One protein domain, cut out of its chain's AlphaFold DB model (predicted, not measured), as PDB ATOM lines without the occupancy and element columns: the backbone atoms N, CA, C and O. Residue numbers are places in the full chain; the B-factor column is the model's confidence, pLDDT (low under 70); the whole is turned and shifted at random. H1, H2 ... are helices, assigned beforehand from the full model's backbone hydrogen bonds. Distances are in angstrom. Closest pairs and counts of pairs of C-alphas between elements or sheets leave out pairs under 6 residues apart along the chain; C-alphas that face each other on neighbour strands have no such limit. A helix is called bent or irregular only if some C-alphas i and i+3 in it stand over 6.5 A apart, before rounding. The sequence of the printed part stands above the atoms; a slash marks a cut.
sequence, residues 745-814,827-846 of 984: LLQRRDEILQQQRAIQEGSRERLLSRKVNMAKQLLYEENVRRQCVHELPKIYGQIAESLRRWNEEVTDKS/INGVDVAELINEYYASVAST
ATOM      1  N   LEU A 745     176.327 144.461 141.143       87.79
ATOM      2  CA  LEU A 745     177.326 144.730 142.186       87.79
ATOM      3  C   LEU A 745     177.795 146.191 142.157       87.79
ATOM      4  O   LEU A 745     177.878 146.827 143.211       87.79
ATOM      5  N   LEU A 746     178.040 146.744 140.965       85.77
ATOM      6  CA  LEU A 746     178.378 148.158 140.777       85.77
ATOM      7  C   LEU A 746     177.211 149.073 141.173       85.77
ATOM      8  O   LEU A 746     177.408 149.994 141.964       85.77
ATOM      9  N   GLN A 747     175.984 148.768 140.736       87.53
ATOM     10  CA  GLN A 747     174.797 149.508 141.178       87.53
ATOM     11  C   GLN A 747     174.666 149.477 142.708       87.53
ATOM     12  O   GLN A 747     174.449 150.511 143.338       87.53
ATOM     13  N   ARG A 748     174.841 148.307 143.335       86.94
ATOM     14  CA  ARG A 748     174.700 148.166 144.787       86.94
ATOM     15  C   ARG A 748     175.788 148.906 145.569       86.94
ATOM     16  O   ARG A 748     175.496 149.477 146.622       86.94
ATOM     17  N   ARG A 749     177.023 148.928 145.060       86.75
ATOM     18  CA  ARG A 749     178.108 149.784 145.565       86.75
ATOM     19  C   ARG A 749     177.686 151.253 145.515       86.75
ATOM     20  O   ARG A 749     177.779 151.946 146.528       86.75
ATOM     21  N   ASP A 750     177.202 151.711 144.366       87.02
ATOM     22  CA  ASP A 750     176.872 153.117 144.146       87.02
ATOM     23  C   ASP A 750     175.659 153.571 144.965       87.02
ATOM     24  O   ASP A 750     175.700 154.662 145.531       87.02
ATOM     25  N   GLU A 751     174.647 152.718 145.157       90.58
ATOM     26  CA  GLU A 751     173.548 152.942 146.108       90.58
ATOM     27  C   GLU A 751     174.064 153.187 147.534       90.58
ATOM     28  O   GLU A 751     173.637 154.133 148.201       90.58
ATOM     29  N   ILE A 752     174.993 152.355 148.016       87.67
ATOM     30  CA  ILE A 752     175.561 152.477 149.367       87.67
ATOM     31  C   ILE A 752     176.391 153.764 149.483       87.67
ATOM     32  O   ILE A 752     176.234 154.514 150.447       87.67
ATOM     33  N   LEU A 753     177.219 154.074 148.480       86.16
ATOM     34  CA  LEU A 753     178.018 155.303 148.444       86.16
ATOM     35  C   LEU A 753     177.160 156.566 148.268       86.16
ATOM     36  O   LEU A 753     177.518 157.629 148.778       86.16
ATOM     37  N   GLN A 754     176.025 156.486 147.573       88.16
ATOM     38  CA  GLN A 754     175.067 157.586 147.453       88.16
ATOM     39  C   GLN A 754     174.320 157.800 148.771       88.16
ATOM     40  O   GLN A 754     174.192 158.943 149.203       88.16
ATOM     41  N   GLN A 755     173.905 156.735 149.466       87.32
ATOM     42  CA  GLN A 755     173.339 156.834 150.816       87.32
ATOM     43  C   GLN A 755     174.355 157.435 151.799       87.32
ATOM     44  O   GLN A 755     174.007 158.327 152.572       87.32
ATOM     45  N   GLN A 756     175.625 157.024 151.732       85.62
ATOM     46  CA  GLN A 756     176.703 157.589 152.545       85.62
ATOM     47  C   GLN A 756     176.937 159.083 152.252       85.62
ATOM     48  O   GLN A 756     177.016 159.877 153.192       85.62
ATOM     49  N   ARG A 757     176.992 159.489 150.974       84.45
ATOM     50  CA  ARG A 757     177.117 160.903 150.567       84.45
ATOM     51  C   ARG A 757     175.909 161.734 150.999       84.45
ATOM     52  O   ARG A 757     176.085 162.756 151.656       84.45
ATOM     53  N   ALA A 758     174.693 161.255 150.739       82.27
ATOM     54  CA  ALA A 758     173.454 161.917 151.146       82.27
ATOM     55  C   ALA A 758     173.343 162.066 152.674       82.27
ATOM     56  O   ALA A 758     172.758 163.038 153.163       82.27
ATOM     57  N   ILE A 759     173.914 161.128 153.443       81.39
ATOM     58  CA  ILE A 759     174.083 161.258 154.894       81.39
ATOM     59  C   ILE A 759     175.066 162.373 155.229       81.39
ATOM     60  O   ILE A 759     174.692 163.255 155.993       81.39
ATOM     61  N   GLN A 760     176.276 162.362 154.662       80.39
ATOM     62  CA  GLN A 760     177.313 163.359 154.945       80.39
ATOM     63  C   GLN A 760     176.842 164.785 154.638       80.39
ATOM     64  O   GLN A 760     176.891 165.636 155.525       80.39
ATOM     65  N   GLU A 761     176.316 165.020 153.436       79.43
ATOM     66  CA  GLU A 761     175.853 166.328 152.962       79.43
ATOM     67  C   GLU A 761     174.690 166.863 153.815       79.43
ATOM     68  O   GLU A 761     174.782 167.937 154.408       79.43
ATOM     69  N   GLY A 762     173.636 166.061 154.002       73.74
ATOM     70  CA  GLY A 762     172.469 166.465 154.792       73.74
ATOM     71  C   GLY A 762     172.615 166.318 156.315       73.74
ATOM     72  O   GLY A 762     171.666 166.633 157.035       73.74
ATOM     73  N   SER A 763     173.741 165.814 156.838       72.27
ATOM     74  CA  SER A 763     173.927 165.571 158.285       72.27
ATOM     75  C   SER A 763     173.762 166.859 159.092       72.27
ATOM     76  O   SER A 763     172.963 166.922 160.029       72.27
ATOM     77  N   ARG A 764     174.464 167.919 158.673       67.29
ATOM     78  CA  ARG A 764     174.464 169.234 159.321       67.29
ATOM     79  C   ARG A 764     173.080 169.881 159.313       67.29
ATOM     80  O   ARG A 764     172.678 170.455 160.319       67.29
ATOM     81  N   GLU A 765     172.344 169.774 158.212       69.56
ATOM     82  CA  GLU A 765     171.004 170.357 158.085       69.56
ATOM     83  C   GLU A 765     169.957 169.580 158.893       69.56
ATOM     84  O   GLU A 765     169.124 170.176 159.580       69.56
ATOM     85  N   ARG A 766     170.021 168.242 158.881       68.26
ATOM     86  CA  ARG A 766     169.088 167.393 159.639       68.26
ATOM     87  C   ARG A 766     169.295 167.497 161.149       68.26
ATOM     88  O   ARG A 766     168.300 167.551 161.864       68.26
ATOM     89  N   LEU A 767     170.539 167.633 161.619       63.55
ATOM     90  CA  LEU A 767     170.866 167.915 163.026       63.55
ATOM     91  C   LEU A 767     170.268 169.240 163.541       63.55
ATOM     92  O   LEU A 767     170.047 169.382 164.740       63.55
ATOM     93  N   LEU A 768     169.987 170.198 162.651       66.25
ATOM     94  CA  LEU A 768     169.397 171.500 162.987       66.25
ATOM     95  C   LEU A 768     167.865 171.540 162.799       66.25
ATOM     96  O   LEU A 768     167.210 172.501 163.207       66.25
ATOM     97  N   SER A 769     167.264 170.503 162.209       69.17
ATOM     98  CA  SER A 769     165.839 170.484 161.869       69.17
ATOM     99  C   SER A 769     164.961 169.986 163.020       69.17
ATOM    100  O   SER A 769     164.810 168.784 163.242       69.17
ATOM    101  N   ARG A 770     164.253 170.912 163.690       71.19
ATOM    102  CA  ARG A 770     163.256 170.600 164.745       71.19
ATOM    103  C   ARG A 770     162.134 169.635 164.311       71.19
ATOM    104  O   ARG A 770     161.405 169.145 165.167       71.19
ATOM    105  N   LYS A 771     161.951 169.379 163.007       71.55
ATOM    106  CA  LYS A 771     160.917 168.468 162.473       71.55
ATOM    107  C   LYS A 771     161.359 166.998 162.399       71.55
ATOM    108  O   LYS A 771     160.515 166.134 162.157       71.55
ATOM    109  N   VAL A 772     162.647 166.692 162.580       71.65
ATOM    110  CA  VAL A 772     163.191 165.332 162.419       71.65
ATOM    111  C   VAL A 772     163.212 164.593 163.760       71.65
ATOM    112  O   VAL A 772     163.670 165.113 164.774       71.65
ATOM    113  N   ASN A 773     162.751 163.337 163.774       81.25
ATOM    114  CA  ASN A 773     162.971 162.452 164.919       81.25
ATOM    115  C   ASN A 773     164.445 162.020 164.924       81.25
ATOM    116  O   ASN A 773     164.826 161.092 164.205       81.25
ATOM    117  N   MET A 774     165.255 162.702 165.736       79.49
ATOM    118  CA  MET A 774     166.703 162.501 165.817       79.49
ATOM    119  C   MET A 774     167.113 161.049 166.077       79.49
ATOM    120  O   MET A 774     168.065 160.579 165.463       79.49
ATOM    121  N   ALA A 775     166.380 160.305 166.911       80.51
ATOM    122  CA  ALA A 775     166.690 158.898 167.168       80.51
ATOM    123  C   ALA A 775     166.509 158.037 165.907       80.51
ATOM    124  O   ALA A 775     167.363 157.208 165.601       80.51
ATOM    125  N   LYS A 776     165.444 158.271 165.123       82.56
ATOM    126  CA  LYS A 776     165.240 157.574 163.840       82.56
ATOM    127  C   LYS A 776     166.332 157.933 162.825       82.56
ATOM    128  O   LYS A 776     166.788 157.049 162.104       82.56
ATOM    129  N   GLN A 777     166.755 159.197 162.783       82.36
ATOM    130  CA  GLN A 777     167.823 159.650 161.888       82.36
ATOM    131  C   GLN A 777     169.174 159.022 162.259       82.36
ATOM    132  O   GLN A 777     169.819 158.433 161.400       82.36
ATOM    133  N   LEU A 778     169.566 159.061 163.536       82.01
ATOM    134  CA  LEU A 778     170.818 158.461 164.008       82.01
ATOM    135  C   LEU A 778     170.844 156.939 163.819       82.01
ATOM    136  O   LEU A 778     171.881 156.401 163.446       82.01
ATOM    137  N   LEU A 779     169.713 156.245 164.010       85.05
ATOM    138  CA  LEU A 779     169.598 154.813 163.704       85.05
ATOM    139  C   LEU A 779     169.753 154.525 162.206       85.05
ATOM    140  O   LEU A 779     170.404 153.546 161.850       85.05
ATOM    141  N   TYR A 780     169.200 155.367 161.329       85.42
ATOM    142  CA  TYR A 780     169.405 155.245 159.884       85.42
ATOM    143  C   TYR A 780     170.873 155.491 159.500       85.42
ATOM    144  O   TYR A 780     171.457 154.693 158.773       85.42
ATOM    145  N   GLU A 781     171.505 156.532 160.045       85.04
ATOM    146  CA  GLU A 781     172.913 156.856 159.779       85.04
ATOM    147  C   GLU A 781     173.883 155.799 160.326       85.04
ATOM    148  O   GLU A 781     174.869 155.464 159.674       85.04
ATOM    149  N   GLU A 782     173.597 155.238 161.501       84.08
ATOM    150  CA  GLU A 782     174.301 154.080 162.056       84.08
ATOM    151  C   GLU A 782     174.111 152.837 161.182       84.08
ATOM    152  O   GLU A 782     175.087 152.145 160.901       84.08
ATOM    153  N   ASN A 783     172.891 152.575 160.704       88.20
ATOM    154  CA  ASN A 783     172.611 151.444 159.826       88.20
ATOM    155  C   ASN A 783     173.368 151.554 158.495       88.20
ATOM    156  O   ASN A 783     174.038 150.601 158.110       88.20
ATOM    157  N   VAL A 784     173.348 152.718 157.835       85.45
ATOM    158  CA  VAL A 784     174.128 152.918 156.602       85.45
ATOM    159  C   VAL A 784     175.630 152.857 156.882       85.45
ATOM    160  O   VAL A 784     176.344 152.229 156.111       85.45
ATOM    161  N   ARG A 785     176.141 153.400 158.001       83.73
ATOM    162  CA  ARG A 785     177.565 153.236 158.361       83.73
ATOM    163  C   ARG A 785     177.947 151.766 158.570       83.73
ATOM    164  O   ARG A 785     178.986 151.348 158.068       83.73
ATOM    165  N   ARG A 786     177.112 150.963 159.239       87.06
ATOM    166  CA  ARG A 786     177.316 149.506 159.372       87.06
ATOM    167  C   ARG A 786     177.255 148.796 158.027       87.06
ATOM    168  O   ARG A 786     178.106 147.959 157.753       87.06
ATOM    169  N   GLN A 787     176.302 149.159 157.174       86.06
ATOM    170  CA  GLN A 787     176.180 148.626 155.820       86.06
ATOM    171  C   GLN A 787     177.416 148.967 154.972       86.06
ATOM    172  O   GLN A 787     177.951 148.088 154.311       86.06
ATOM    173  N   CYS A 788     177.948 150.190 155.060       85.11
ATOM    174  CA  CYS A 788     179.209 150.562 154.412       85.11
ATOM    175  C   CYS A 788     180.380 149.705 154.922       85.11
ATOM    176  O   CYS A 788     181.163 149.202 154.125       85.11
ATOM    177  N   VAL A 789     180.492 149.505 156.239       84.07
ATOM    178  CA  VAL A 789     181.590 148.737 156.854       84.07
ATOM    179  C   VAL A 789     181.501 147.231 156.573       84.07
ATOM    180  O   VAL A 789     182.539 146.586 156.461       84.07
ATOM    181  N   HIS A 790     180.300 146.657 156.453       86.94
ATOM    182  CA  HIS A 790     180.114 145.209 156.290       86.94
ATOM    183  C   HIS A 790     179.834 144.751 154.854       86.94
ATOM    184  O   HIS A 790     180.257 143.653 154.500       86.94
ATOM    185  N   GLU A 791     179.143 145.546 154.032       87.36
ATOM    186  CA  GLU A 791     178.754 145.148 152.672       87.36
ATOM    187  C   GLU A 791     179.743 145.630 151.609       87.36
ATOM    188  O   GLU A 791     180.068 144.847 150.721       87.36
ATOM    189  N   LEU A 792     180.295 146.851 151.701       85.69
ATOM    190  CA  LEU A 792     181.262 147.320 150.691       85.69
ATOM    191  C   LEU A 792     182.477 146.383 150.547       85.69
ATOM    192  O   LEU A 792     182.768 146.027 149.408       85.69
ATOM    193  N   PRO A 793     183.148 145.899 151.619       86.95
ATOM    194  CA  PRO A 793     184.275 144.978 151.452       86.95
ATOM    195  C   PRO A 793     183.887 143.671 150.747       86.95
ATOM    196  O   PRO A 793     184.680 143.135 149.977       86.95
ATOM    197  N   LYS A 794     182.664 143.166 150.978       89.32
ATOM    198  CA  LYS A 794     182.147 141.965 150.301       89.32
ATOM    199  C   LYS A 794     181.904 142.232 148.820       89.32
ATOM    200  O   LYS A 794     182.321 141.430 147.994       89.32
ATOM    201  N   ILE A 795     181.271 143.363 148.499       88.06
ATOM    202  CA  ILE A 795     180.977 143.775 147.123       88.06
ATOM    203  C   ILE A 795     182.284 143.967 146.347       88.06
ATOM    204  O   ILE A 795     182.433 143.389 145.280       88.06
ATOM    205  N   TYR A 796     183.276 144.679 146.898       88.33
ATOM    206  CA  TYR A 796     184.594 144.806 146.259       88.33
ATOM    207  C   TYR A 796     185.318 143.460 146.112       88.33
ATOM    208  O   TYR A 796     185.947 143.230 145.084       88.33
ATOM    209  N   GLY A 797     185.183 142.545 147.080       86.32
ATOM    210  CA  GLY A 797     185.692 141.175 146.955       86.32
ATOM    211  C   GLY A 797     185.032 140.386 145.816       86.32
ATOM    212  O   GLY A 797     185.726 139.715 145.059       86.32
ATOM    213  N   GLN A 798     183.712 140.508 145.647       88.33
ATOM    214  CA  GLN A 798     182.970 139.885 144.543       88.33
ATOM    215  C   GLN A 798     183.324 140.511 143.186       88.33
ATOM    216  O   GLN A 798     183.571 139.784 142.232       88.33
ATOM    217  N   ILE A 799     183.435 141.842 143.108       88.57
ATOM    218  CA  ILE A 799     183.872 142.556 141.897       88.57
ATOM    219  C   ILE A 799     185.297 142.128 141.503       88.57
ATOM    220  O   ILE A 799     185.558 141.890 140.326       88.57
ATOM    221  N   ALA A 800     186.208 141.964 142.469       86.10
ATOM    222  CA  ALA A 800     187.563 141.468 142.218       86.10
ATOM    223  C   ALA A 800     187.593 139.996 141.758       86.10
ATOM    224  O   ALA A 800     188.418 139.636 140.920       86.10
ATOM    225  N   GLU A 801     186.687 139.153 142.261       87.98
ATOM    226  CA  GLU A 801     186.514 137.771 141.797       87.98
ATOM    227  C   GLU A 801     186.020 137.725 140.343       87.98
ATOM    228  O   GLU A 801     186.623 137.053 139.507       87.98
ATOM    229  N   SER A 802     184.977 138.491 140.009       85.84
ATOM    230  CA  SER A 802     184.457 138.596 138.641       85.84
ATOM    231  C   SER A 802     185.484 139.204 137.675       85.84
ATOM    232  O   SER A 802     185.596 138.732 136.546       85.84
ATOM    233  N   LEU A 803     186.297 140.177 138.110       84.97
ATOM    234  CA  LEU A 803     187.419 140.695 137.315       84.97
ATOM    235  C   LEU A 803     188.497 139.623 137.074       84.97
ATOM    236  O   LEU A 803     189.070 139.582 135.988       84.97
ATOM    237  N   ARG A 804     188.765 138.730 138.041       83.97
ATOM    238  CA  ARG A 804     189.702 137.611 137.840       83.97
ATOM    239  C   ARG A 804     189.186 136.636 136.780       83.97
ATOM    240  O   ARG A 804     189.906 136.385 135.821       83.97
ATOM    241  N   ARG A 805     187.925 136.197 136.889       84.19
ATOM    242  CA  ARG A 805     187.267 135.341 135.879       84.19
ATOM    243  C   ARG A 805     187.260 135.981 134.492       84.19
ATOM    244  O   ARG A 805     187.442 135.299 133.489       84.19
ATOM    245  N   TRP A 806     187.047 137.296 134.430       83.63
ATOM    246  CA  TRP A 806     187.092 138.040 133.174       83.63
ATOM    247  C   TRP A 806     188.499 138.048 132.568       83.63
ATOM    248  O   TRP A 806     188.641 137.811 131.372       83.63
ATOM    249  N   ASN A 807     189.535 138.267 133.386       82.31
ATOM    250  CA  ASN A 807     190.920 138.175 132.929       82.31
ATOM    251  C   ASN A 807     191.231 136.765 132.407       82.31
ATOM    252  O   ASN A 807     191.761 136.666 131.309       82.31
ATOM    253  N   GLU A 808     190.841 135.709 133.128       81.38
ATOM    254  CA  GLU A 808     191.021 134.300 132.731       81.38
ATOM    255  C   GLU A 808     190.392 134.009 131.342       81.38
ATOM    256  O   GLU A 808     191.095 133.592 130.419       81.38
ATOM    257  N   GLU A 809     189.114 134.355 131.131       75.85
ATOM    258  CA  GLU A 809     188.388 134.191 129.846       75.85
ATOM    259  C   GLU A 809     188.954 135.052 128.689       75.85
ATOM    260  O   GLU A 809     188.692 134.805 127.503       75.85
ATOM    261  N   VAL A 810     189.730 136.095 128.998       74.26
ATOM    262  CA  VAL A 810     190.433 136.915 127.998       74.26
ATOM    263  C   VAL A 810     191.841 136.375 127.722       74.26
ATOM    264  O   VAL A 810     192.245 136.344 126.557       74.26
ATOM    265  N   THR A 811     192.578 135.914 128.738       65.26
ATOM    266  CA  THR A 811     193.954 135.419 128.588       65.26
ATOM    267  C   THR A 811     194.032 134.046 127.937       65.26
ATOM    268  O   THR A 811     194.889 133.855 127.076       65.26
ATOM    269  N   ASP A 812     193.123 133.119 128.258       58.13
ATOM    270  CA  ASP A 812     193.185 131.733 127.758       58.13
ATOM    271  C   ASP A 812     193.061 131.638 126.227       58.13
ATOM    272  O   ASP A 812     193.550 130.694 125.604       58.13
ATOM    273  N   LYS A 813     192.469 132.655 125.591       54.90
ATOM    274  CA  LYS A 813     192.337 132.765 124.127       54.90
ATOM    275  C   LYS A 813     193.417 133.638 123.474       54.90
ATOM    276  O   LYS A 813     193.492 133.692 122.249       54.90
ATOM    277  N   SER A 814     194.276 134.290 124.262       45.90
ATOM    278  CA  SER A 814     195.273 135.272 123.809       45.90
ATOM    279  C   SER A 814     196.720 134.764 123.914       45.90
ATOM    280  O   SER A 814     197.641 135.521 124.217       45.90
ATOM    281  N   ILE A 827     182.967 149.532 132.354       76.30
ATOM    282  CA  ILE A 827     181.498 149.456 132.334       76.30
ATOM    283  C   ILE A 827     180.958 150.864 132.539       76.30
ATOM    284  O   ILE A 827     181.271 151.503 133.541       76.30
ATOM    285  N   ASN A 828     180.157 151.360 131.590       70.15
ATOM    286  CA  ASN A 828     179.581 152.712 131.620       70.15
ATOM    287  C   ASN A 828     180.614 153.829 131.925       70.15
ATOM    288  O   ASN A 828     180.297 154.821 132.579       70.15
ATOM    289  N   GLY A 829     181.867 153.656 131.479       69.14
ATOM    290  CA  GLY A 829     182.980 154.588 131.715       69.14
ATOM    291  C   GLY A 829     183.764 154.396 133.025       69.14
ATOM    292  O   GLY A 829     184.720 155.131 133.255       69.14
ATOM    293  N   VAL A 830     183.409 153.422 133.870       73.05
ATOM    294  CA  VAL A 830     184.146 153.090 135.102       73.05
ATOM    295  C   VAL A 830     185.145 151.965 134.831       73.05
ATOM    296  O   VAL A 830     184.739 150.867 134.453       73.05
ATOM    297  N   ASP A 831     186.437 152.215 135.061       81.27
ATOM    298  CA  ASP A 831     187.479 151.180 135.051       81.27
ATOM    299  C   ASP A 831     187.404 150.358 136.342       81.27
ATOM    300  O   ASP A 831     187.676 150.855 137.437       81.27
ATOM    301  N   VAL A 832     187.018 149.090 136.216       81.33
ATOM    302  CA  VAL A 832     186.805 148.180 137.350       81.33
ATOM    303  C   VAL A 832     188.106 147.895 138.113       81.33
ATOM    304  O   VAL A 832     188.073 147.743 139.335       81.33
ATOM    305  N   ALA A 833     189.254 147.848 137.434       81.77
ATOM    306  CA  ALA A 833     190.540 147.611 138.087       81.77
ATOM    307  C   ALA A 833     190.985 148.848 138.882       81.77
ATOM    308  O   ALA A 833     191.431 148.728 140.026       81.77
ATOM    309  N   GLU A 834     190.806 150.042 138.315       82.84
ATOM    310  CA  GLU A 834     191.063 151.307 139.010       82.84
ATOM    311  C   GLU A 834     190.139 151.478 140.228       82.84
ATOM    312  O   GLU A 834     190.612 151.819 141.310       82.84
ATOM    313  N   LEU A 835     188.859 151.104 140.100       83.53
ATOM    314  CA  LEU A 835     187.859 151.112 141.175       83.53
ATOM    315  C   LEU A 835     188.264 150.265 142.394       83.53
ATOM    316  O   LEU A 835     188.077 150.667 143.545       83.53
ATOM    317  N   ILE A 836     188.798 149.066 142.140       83.36
ATOM    318  CA  ILE A 836     189.281 148.147 143.177       83.36
ATOM    319  C   ILE A 836     190.551 148.710 143.833       83.36
ATOM    320  O   ILE A 836     190.679 148.690 145.060       83.36
ATOM    321  N   ASN A 837     191.473 149.245 143.028       84.29
ATOM    322  CA  ASN A 837     192.718 149.835 143.515       84.29
ATOM    323  C   ASN A 837     192.467 151.085 144.375       84.29
ATOM    324  O   ASN A 837     193.059 151.205 145.448       84.29
ATOM    325  N   GLU A 838     191.552 151.971 143.966       84.85
ATOM    326  CA  GLU A 838     191.117 153.135 144.749       84.85
ATOM    327  C   GLU A 838     190.562 152.694 146.113       84.85
ATOM    328  O   GLU A 838     190.955 153.223 147.158       84.85
ATOM    329  N   TYR A 839     189.704 151.667 146.127       84.92
ATOM    330  CA  TYR A 839     189.157 151.127 147.366       84.92
ATOM    331  C   TYR A 839     190.250 150.602 148.302       84.92
ATOM    332  O   TYR A 839     190.330 151.051 149.450       84.92
ATOM    333  N   TYR A 840     191.134 149.716 147.837       83.68
ATOM    334  CA  TYR A 840     192.197 149.178 148.690       83.68
ATOM    335  C   TYR A 840     193.213 150.248 149.124       83.68
ATOM    336  O   TYR A 840     193.657 150.223 150.273       83.68
ATOM    337  N   ALA A 841     193.506 151.252 148.289       82.08
ATOM    338  CA  ALA A 841     194.314 152.411 148.674       82.08
ATOM    339  C   ALA A 841     193.628 153.274 149.759       82.08
ATOM    340  O   ALA A 841     194.283 153.738 150.702       82.08
ATOM    341  N   SER A 842     192.303 153.446 149.696       80.93
ATOM    342  CA  SER A 842     191.527 154.144 150.734       80.93
ATOM    343  C   SER A 842     191.522 153.382 152.072       80.93
ATOM    344  O   SER A 842     191.654 153.977 153.147       80.93
ATOM    345  N   VAL A 843     191.473 152.046 152.033       79.27
ATOM    346  CA  VAL A 843     191.558 151.184 153.226       79.27
ATOM    347  C   VAL A 843     192.981 151.183 153.813       79.27
ATOM    348  O   VAL A 843     193.156 151.280 155.031       79.27
ATOM    349  N   ALA A 844     194.020 151.160 152.974       77.69
ATOM    350  CA  ALA A 844     195.419 151.241 153.407       77.69
ATOM    351  C   ALA A 844     195.777 152.610 154.032       77.69
ATOM    352  O   ALA A 844     196.469 152.690 155.049       77.69
ATOM    353  N   SER A 845     195.271 153.713 153.475       73.62
ATOM    354  CA  SER A 845     195.507 155.063 154.016       73.62
ATOM    355  C   SER A 845     194.743 155.337 155.324       73.62
ATOM    356  O   SER A 845     195.286 155.965 156.241       73.62
ATOM    357  N   THR A 846     193.520 154.815 155.472       66.99
ATOM    358  CA  THR A 846     192.734 154.925 156.722       66.99
ATOM    359  C   THR A 846     193.262 154.039 157.855       66.99
ATOM    360  O   THR A 846     193.135 154.395 159.029       66.99
TER     361      THR A 846
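Overview. This is residues 745 to 814 and 827 to 846 of the 984 residues of an uncharacterized protein of Trypanosoma brucei brucei (strain 927/4 GUTat10.1) (UniProt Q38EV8). A long helical hairpin makes the length of this model: H1 runs one way, a tight turn follows, and the longer H2 folds back beside it and runs on past its beginning. The shorter H3 packs slantwise on H2 by residues 796 to 803, away from H1, while residues 768 to 773 at the turn and 804 to 814 at the other end stick out. The printed part has 90 residues with three named helices, H1, H2 and H3 in that order, and no named strand; the class is all helix. The whole is a loose rod, with a radius of gyration of the C-alphas of 17.3 A and spans of 63 by 25 by 20 A.

Along the chain. H1, residues 745 to 768, begins at C-alpha 745 (177.326, 144.730, 142.186) and measures 34.8 A. It is irregular, with C-alphas 761 and 764 7.1 A apart, and has a kink of 48 degrees near residue 762. H2, residues 774 to 811, measures 53.5 A from C-alpha 774 (166.703, 162.501, 165.817). It has a kink of 31 degrees near residue 792 and is neither bent nor irregular, but only just: C-alphas 790 and 793 are 6.4 A apart. H3, residues 832 to 846, measures 21.4 A and ends at C-alpha 846 (192.734, 154.925, 156.722).

Arrangement. H1 and H2 form a helical hairpin and touch, at a shallow tilt of 23 degrees, opposite ways; their closest C-alphas, of Leu 745 and Ile 795, are 6.2 A apart. H2 touches H3 with residues 796 to 803 alone, at a steep tilt of 48 degrees, opposite ways; the closest C-alphas, of Tyr 796 and Ile 836, are 6.5 A apart. H1 and H3 are apart. Every O i to N i+4 pair is within hydrogen-bond range in H3, against 17 of 20 in H1 and 32 of 34 in H2.

Size, cuts and confidence. The C-alphas farthest apart, of Arg 770 and Ser 814, are 62.8 A apart. Residues 815 to 826 are not printed, and C-alphas 814 and 827 across this cut are 21.5 A apart. The mean pLDDT of the printed part is 80.4; residues 764 to 769, 811 to 814, 829 and 846 are under 70.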